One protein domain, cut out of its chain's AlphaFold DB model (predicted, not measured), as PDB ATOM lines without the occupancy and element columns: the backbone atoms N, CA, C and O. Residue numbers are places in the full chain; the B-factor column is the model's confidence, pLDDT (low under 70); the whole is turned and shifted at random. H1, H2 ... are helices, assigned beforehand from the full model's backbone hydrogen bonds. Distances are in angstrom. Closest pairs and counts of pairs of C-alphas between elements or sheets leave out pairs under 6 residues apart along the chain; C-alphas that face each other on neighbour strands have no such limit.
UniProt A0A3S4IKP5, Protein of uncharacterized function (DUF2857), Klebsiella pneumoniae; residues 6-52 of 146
ATOM      1  N   ASN A   6     -10.918  -2.162  39.304       89.75
ATOM      2  CA  ASN A   6     -10.771  -1.435  38.047       89.75
ATOM      3  C   ASN A   6     -11.183  -2.279  36.836       89.75
ATOM      4  O   ASN A   6     -11.914  -1.799  35.976       89.75
ATOM      5  N   HIS A   7     -10.764  -3.546  36.778       89.31
ATOM      6  CA  HIS A   7     -11.116  -4.441  35.679       89.31
ATOM      7  C   HIS A   7     -12.628  -4.674  35.584       89.31
ATOM      8  O   HIS A   7     -13.195  -4.632  34.491       89.31
ATOM      9  N   ILE A   8     -13.282  -4.901  36.729       90.00
ATOM     10  CA  ILE A   8     -14.729  -5.135  36.794       90.00
ATOM     11  C   ILE A   8     -15.477  -3.898  36.290       90.00
ATOM     12  O   ILE A   8     -16.322  -4.012  35.406       90.00
ATOM     13  N   ILE A   9     -15.132  -2.719  36.810       90.62
ATOM     14  CA  ILE A   9     -15.812  -1.462  36.477       90.62
ATOM     15  C   ILE A   9     -15.647  -1.125  34.994       90.62
ATOM     16  O   ILE A   9     -16.635  -0.843  34.322       90.62
ATOM     17  N   LEU A  10     -14.424  -1.222  34.463       91.06
ATOM     18  CA  LEU A  10     -14.157  -0.956  33.048       91.06
ATOM     19  C   LEU A  10     -14.909  -1.931  32.140       91.06
ATOM     20  O   LEU A  10     -15.473  -1.521  31.130       91.06
ATOM     21  N   THR A  11     -14.969  -3.211  32.508       90.56
ATOM     22  CA  THR A  11     -15.672  -4.222  31.710       90.56
ATOM     23  C   THR A  11     -17.182  -3.985  31.700       90.56
ATOM     24  O   THR A  11     -17.799  -4.063  30.640       90.56
ATOM     25  N   VAL A  12     -17.778  -3.649  32.850       91.88
ATOM     26  CA  VAL A  12     -19.209  -3.314  32.950       91.88
ATOM     27  C   VAL A  12     -19.528  -2.042  32.159       91.88
ATOM     28  O   VAL A  12     -20.492  -2.034  31.394       91.88
ATOM     29  N   ALA A  13     -18.697  -1.002  32.269       92.19
ATOM     30  CA  ALA A  13     -18.861   0.234  31.506       92.19
ATOM     31  C   ALA A  13     -18.778  -0.012  29.991       92.19
ATOM     32  O   ALA A  13     -19.664   0.398  29.246       92.19
ATOM     33  N   LEU A  14     -17.770  -0.751  29.522       92.44
ATOM     34  CA  LEU A  14     -17.612  -1.074  28.101       92.44
ATOM     35  C   LEU A  14     -18.738  -1.967  27.570       92.44
ATOM     36  O   LEU A  14     -19.174  -1.794  26.432       92.44
ATOM     37  N   GLN A  15     -19.238  -2.902  28.382       93.00
ATOM     38  CA  GLN A  15     -20.398  -3.709  28.016       93.00
ATOM     39  C   GLN A  15     -21.649  -2.838  27.849       93.00
ATOM     40  O   GLN A  15     -22.339  -2.972  26.838       93.00
ATOM     41  N   ALA A  16     -21.911  -1.926  28.785       93.12
ATOM     42  CA  ALA A  16     -23.037  -1.004  28.698       93.12
ATOM     43  C   ALA A  16     -22.927  -0.073  27.479       93.12
ATOM     44  O   ALA A  16     -23.912   0.107  26.764       93.12
ATOM     45  N   LEU A  17     -21.727   0.440  27.173       91.88
ATOM     46  CA  LEU A  17     -21.477   1.227  25.959       91.88
ATOM     47  C   LEU A  17     -21.742   0.413  24.685       91.88
ATOM     48  O   LEU A  17     -22.407   0.901  23.773       91.88
ATOM     49  N   ARG A  18     -21.291  -0.847  24.636       90.69
ATOM     50  CA  ARG A  18     -21.543  -1.755  23.505       90.69
ATOM     51  C   ARG A  18     -23.034  -2.042  23.305       90.69
ATOM     52  O   ARG A  18     -23.477  -2.195  22.173       90.69
ATOM     53  N   GLU A  19     -23.796  -2.134  24.391       94.19
ATOM     54  CA  GLU A  19     -25.251  -2.338  24.372       94.19
ATOM     55  C   GLU A  19     -26.035  -1.038  24.100       94.19
ATOM     56  O   GLU A  19     -27.258  -1.073  23.980       94.19
ATOM     57  N   GLY A  20     -25.352   0.111  23.986       91.44
ATOM     58  CA  GLY A  20     -25.977   1.424  23.805       91.44
ATOM     59  C   GLY A  20     -26.659   1.965  25.066       91.44
ATOM     60  O   GLY A  20     -27.434   2.919  24.996       91.44
ATOM     61  N   ASN A  21     -26.389   1.377  26.233       92.75
ATOM     62  CA  ASN A  21     -26.991   1.749  27.507       92.75
ATOM     63  C   ASN A  21     -26.195   2.865  28.203       92.75
ATOM     64  O   ASN A  21     -25.590   2.669  29.257       92.75
ATOM     65  N   ILE A  22     -26.201   4.053  27.596       91.56
ATOM     66  CA  ILE A  22     -25.461   5.227  28.088       91.56
ATOM     67  C   ILE A  22     -25.917   5.634  29.496       91.56
ATOM     68  O   ILE A  22     -25.089   5.925  30.357       91.56
ATOM     69  N   HIS A  23     -27.222   5.546  29.767       93.19
ATOM     70  CA  HIS A  23     -27.793   5.854  31.079       93.19
ATOM     71  C   HIS A  23     -27.174   4.997  32.196       93.19
ATOM     72  O   HIS A  23     -27.001   5.462  33.322       93.19
ATOM     73  N   HIS A  24     -26.828   3.734  31.931       92.12
ATOM     74  CA  HIS A  24     -26.186   2.898  32.944       92.12
ATOM     75  C   HIS A  24     -24.799   3.433  33.327       92.12
ATOM     76  O   HIS A  24     -24.469   3.512  34.512       92.12
ATOM     77  N   CYS A  25     -24.015   3.874  32.345       91.75
ATOM     78  CA  CYS A  25     -22.715   4.497  32.580       91.75
ATOM     79  C   CYS A  25     -22.835   5.824  33.346       91.75
ATOM     80  O   CYS A  25     -22.073   6.043  34.288       91.75
ATOM     81  N   GLU A  26     -23.841   6.649  33.043       93.00
ATOM     82  CA  GLU A  26     -24.132   7.866  33.816       93.00
ATOM     83  C   GLU A  26     -24.477   7.543  35.278       93.00
ATOM     84  O   GLU A  26     -23.979   8.195  36.193       93.00
ATOM     85  N   THR A  27     -25.276   6.497  35.533       90.88
ATOM     86  CA  THR A  27     -25.601   6.085  36.915       90.88
ATOM     87  C   THR A  27     -24.400   5.561  37.697       90.88
ATOM     88  O   THR A  27     -24.408   5.612  38.926       90.88
ATOM     89  N   MET A  28     -23.363   5.080  37.004       88.62
ATOM     90  CA  MET A  28     -22.074   4.736  37.611       88.62
ATOM     91  C   MET A  28     -21.203   5.970  37.892       88.62
ATOM     92  O   MET A  28     -20.222   5.854  38.623       88.62
ATOM     93  N   GLY A  29     -21.568   7.140  37.359       91.12
ATOM     94  CA  GLY A  29     -20.862   8.405  37.550       91.12
ATOM     95  C   GLY A  29     -19.925   8.798  36.406       91.12
ATOM     96  O   GLY A  29     -19.208   9.782  36.560       91.12
ATOM     97  N   PHE A  30     -19.920   8.073  35.280       92.00
ATOM     98  CA  PHE A  30     -19.115   8.454  34.116       92.00
ATOM     99  C   PHE A  30     -19.713   9.662  33.397       92.00
ATOM    100  O   PHE A  30     -20.918   9.732  33.145       92.00
ATOM    101  N   THR A  31     -18.848  10.588  33.003       93.81
ATOM    102  CA  THR A  31     -19.193  11.702  32.117       93.81
ATOM    103  C   THR A  31     -19.208  11.264  30.649       93.81
ATOM    104  O   THR A  31     -18.607  10.258  30.270       93.81
ATOM    105  N   TYR A  32     -19.874  12.036  29.786       91.81
ATOM    106  CA  TYR A  32     -19.887  11.775  28.339       91.81
ATOM    107  C   TYR A  32     -18.492  11.757  27.711       91.81
ATOM    108  O   TYR A  32     -18.218  10.912  26.857       91.81
ATOM    109  N   ASP A  33     -17.605  12.644  28.155       92.88
ATOM    110  CA  ASP A  33     -16.240  12.713  27.639       92.88
ATOM    111  C   ASP A  33     -15.446  11.459  28.019       92.88
ATOM    112  O   ASP A  33     -14.798  10.850  27.167       92.88
ATOM    113  N   GLU A  34     -15.564  11.002  29.270       92.44
ATOM    114  CA  GLU A  34     -14.945   9.753  29.727       92.44
ATOM    115  C   GLU A  34     -15.499   8.541  28.974       92.44
ATOM    116  O   GLU A  34     -14.733   7.670  28.569       92.44
ATOM    117  N   MET A  35     -16.810   8.491  28.727       92.69
ATOM    118  CA  MET A  35     -17.435   7.420  27.945       92.69
ATOM    119  C   MET A  35     -16.917   7.366  26.504       92.69
ATOM    120  O   MET A  35     -16.630   6.279  25.998       92.69
ATOM    121  N   ASN A  36     -16.757   8.520  25.851       91.69
ATOM    122  CA  ASN A  36     -16.166   8.593  24.515       91.69
ATOM    123  C   ASN A  36     -14.711   8.111  24.518       91.69
ATOM    124  O   ASN A  36     -14.330   7.317  23.660       91.69
ATOM    125  N   LEU A  37     -13.913   8.538  25.503       91.44
ATOM    126  CA  LEU A  37     -12.528   8.084  25.646       91.44
ATOM    127  C   LEU A  37     -12.451   6.571  25.867       91.44
ATOM    128  O   LEU A  37     -11.654   5.907  25.206       91.44
ATOM    129  N   LEU A  38     -13.314   6.017  26.725       90.44
ATOM    130  CA  LEU A  38     -13.424   4.576  26.960       90.44
ATOM    131  C   LEU A  38     -13.772   3.814  25.675       90.44
ATOM    132  O   LEU A  38     -13.190   2.762  25.415       90.44
ATOM    133  N   GLY A  39     -14.677   4.349  24.852       88.00
ATOM    134  CA  GLY A  39     -15.060   3.755  23.568       88.00
ATOM    135  C   GLY A  39     -13.936   3.728  22.527       88.00
ATOM    136  O   GLY A  39     -13.958   2.894  21.624       88.00
ATOM    137  N   CYS A  40     -12.939   4.603  22.662       90.06
ATOM    138  CA  CYS A  40     -11.777   4.671  21.777       90.06
ATOM    139  C   CYS A  40     -10.548   3.902  22.296       90.06
ATOM    140  O   CYS A  40      -9.521   3.896  21.616       90.06
ATOM    141  N   LEU A  41     -10.617   3.267  23.474       88.94
ATOM    142  CA  LEU A  41      -9.471   2.564  24.058       88.94
ATOM    143  C   LEU A  41      -9.048   1.348  23.233       88.94
ATOM    144  O   LEU A  41      -9.871   0.537  22.800       88.94
ATOM    145  N   SER A  42      -7.734   1.158  23.100       90.56
ATOM    146  CA  SER A  42      -7.193  -0.099  22.595       90.56
ATOM    147  C   SER A  42      -7.236  -1.191  23.671       90.56
ATOM    148  O   SER A  42      -7.333  -0.929  24.873       90.56
ATOM    149  N   ILE A  43      -7.094  -2.449  23.246       87.69
ATOM    150  CA  ILE A  43      -6.996  -3.594  24.164       87.69
ATOM    151  C   ILE A  43      -5.817  -3.420  25.138       87.69
ATOM    152  O   ILE A  43      -5.935  -3.756  26.315       87.69
ATOM    153  N   ASN A  44      -4.696  -2.860  24.674       89.75
ATOM    154  CA  ASN A  44      -3.512  -2.641  25.508       89.75
ATOM    155  C   ASN A  44      -3.758  -1.577  26.585       89.75
ATOM    156  O   ASN A  44      -3.338  -1.752  27.732       89.75
ATOM    157  N   ASP A  45      -4.480  -0.508  26.245       89.50
ATOM    158  CA  ASP A  45      -4.823   0.547  27.202       89.50
ATOM    159  C   ASP A  45      -5.780   0.015  28.269       89.50
ATOM    160  O   ASP A  45      -5.581   0.252  29.459       89.50
ATOM    161  N   LEU A  46      -6.767  -0.789  27.864       87.69
ATOM    162  CA  LEU A  46      -7.696  -1.445  28.783       87.69
ATOM    163  C   LEU A  46      -6.954  -2.348  29.775       87.69
ATOM    164  O   LEU A  46      -7.193  -2.260  30.980       87.69
ATOM    165  N   ILE A  47      -6.024  -3.180  29.294       87.19
ATOM    166  CA  ILE A  47      -5.203  -4.038  30.161       87.19
ATOM    167  C   ILE A  47      -4.423  -3.178  31.160       87.19
ATOM    168  O   ILE A  47      -4.477  -3.446  32.361       87.19
ATOM    169  N   THR A  48      -3.781  -2.111  30.685       88.50
ATOM    170  CA  THR A  48      -2.992  -1.192  31.518       88.50
ATOM    171  C   THR A  48      -3.843  -0.536  32.607       88.50
ATOM    172  O   THR A  48      -3.491  -0.592  33.785       88.50
ATOM    173  N   LEU A  49      -5.001   0.020  32.246       88.25
ATOM    174  CA  LEU A  49      -5.925   0.661  33.188       88.25
ATOM    175  C   LEU A  49      -6.507  -0.340  34.190       88.25
ATOM    176  O   LEU A  49      -6.639  -0.043  35.378       88.25
ATOM    177  N   SER A  50      -6.810  -1.558  33.738       86.75
ATOM    178  CA  SER A  50      -7.336  -2.609  34.609       86.75
ATOM    179  C   SER A  50      -6.321  -3.062  35.662       86.75
ATOM    180  O   SER A  50      -6.708  -3.434  36.770       86.75
ATOM    181  N   GLN A  51      -5.026  -2.993  35.355       87.00
ATOM    182  CA  GLN A  51      -3.935  -3.375  36.255       87.00
ATOM    183  C   GLN A  51      -3.391  -2.201  37.081       87.00
ATOM    184  O   GLN A  51      -2.454  -2.390  37.857       87.00
ATOM    185  N   ALA A  52      -3.963  -1.001  36.939       86.44
ATOM    186  CA  ALA A  52      -3.508   0.171  37.671       86.44
ATOM    187  C   ALA A  52      -3.592  -0.051  39.200       86.44
ATOM    188  O   ALA A  52      -4.595  -0.578  39.689       86.44
TER     189      ALA A  52
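This is residues 6 to 52 of the 146 residues of the protein "Protein of uncharacterized function (DUF2857)" of Klebsiella pneumoniae (UniProt A0A3S4IKP5). The longest helix, H1, is the hub of a small helical cluster: H4 packs on its first residues, and H2 and H3 pack on its later ones. The printed part has 47 residues with four named helices, H1 to H4 in chain order, and no named strand; the class is all helix. It is compact and rounded, with a radius of gyration of the C-alphas of 9.9 A and spans of 26 by 18 by 17 A.

H1, residues 6 to 18, begins at C-alpha 6 (-10.771, -1.435, 38.047) and is 18.1 A long. H2 is residues 22 to 27, H3 residues 32 to 39. H4, residues 43 to 50, ends at C-alpha 50 (-7.336, -2.609, 34.609).

Packing is mostly crossed, without shallow tilts between touching helices. Residues 6 to 10 of H1 touch H4 at a steep tilt of 47 degrees, opposite ways; the closest C-alphas, of His 7 and Ser 50, are 4.3 A apart. Residues 13 to 17 touch H2, C-alphas 13 and 25 being closest at 5.8 A; this helical hairpin runs opposite ways at 36 degrees, only just steep. Residues 14 to 17 touch H3, about perpendicular at 84 degrees, with C-alphas 14 and 39 closest at 7.1 A. H4 is apart from H2 and H3. In H1, H2, H3 and H4 every O i to N i+4 pair is within hydrogen-bond range.

The farthest C-alphas, of Gly 20 and Ala 52, are 26.4 A apart. The printed part has no cut, its three links are tight, and no printed residue is under 70 in pLDDT.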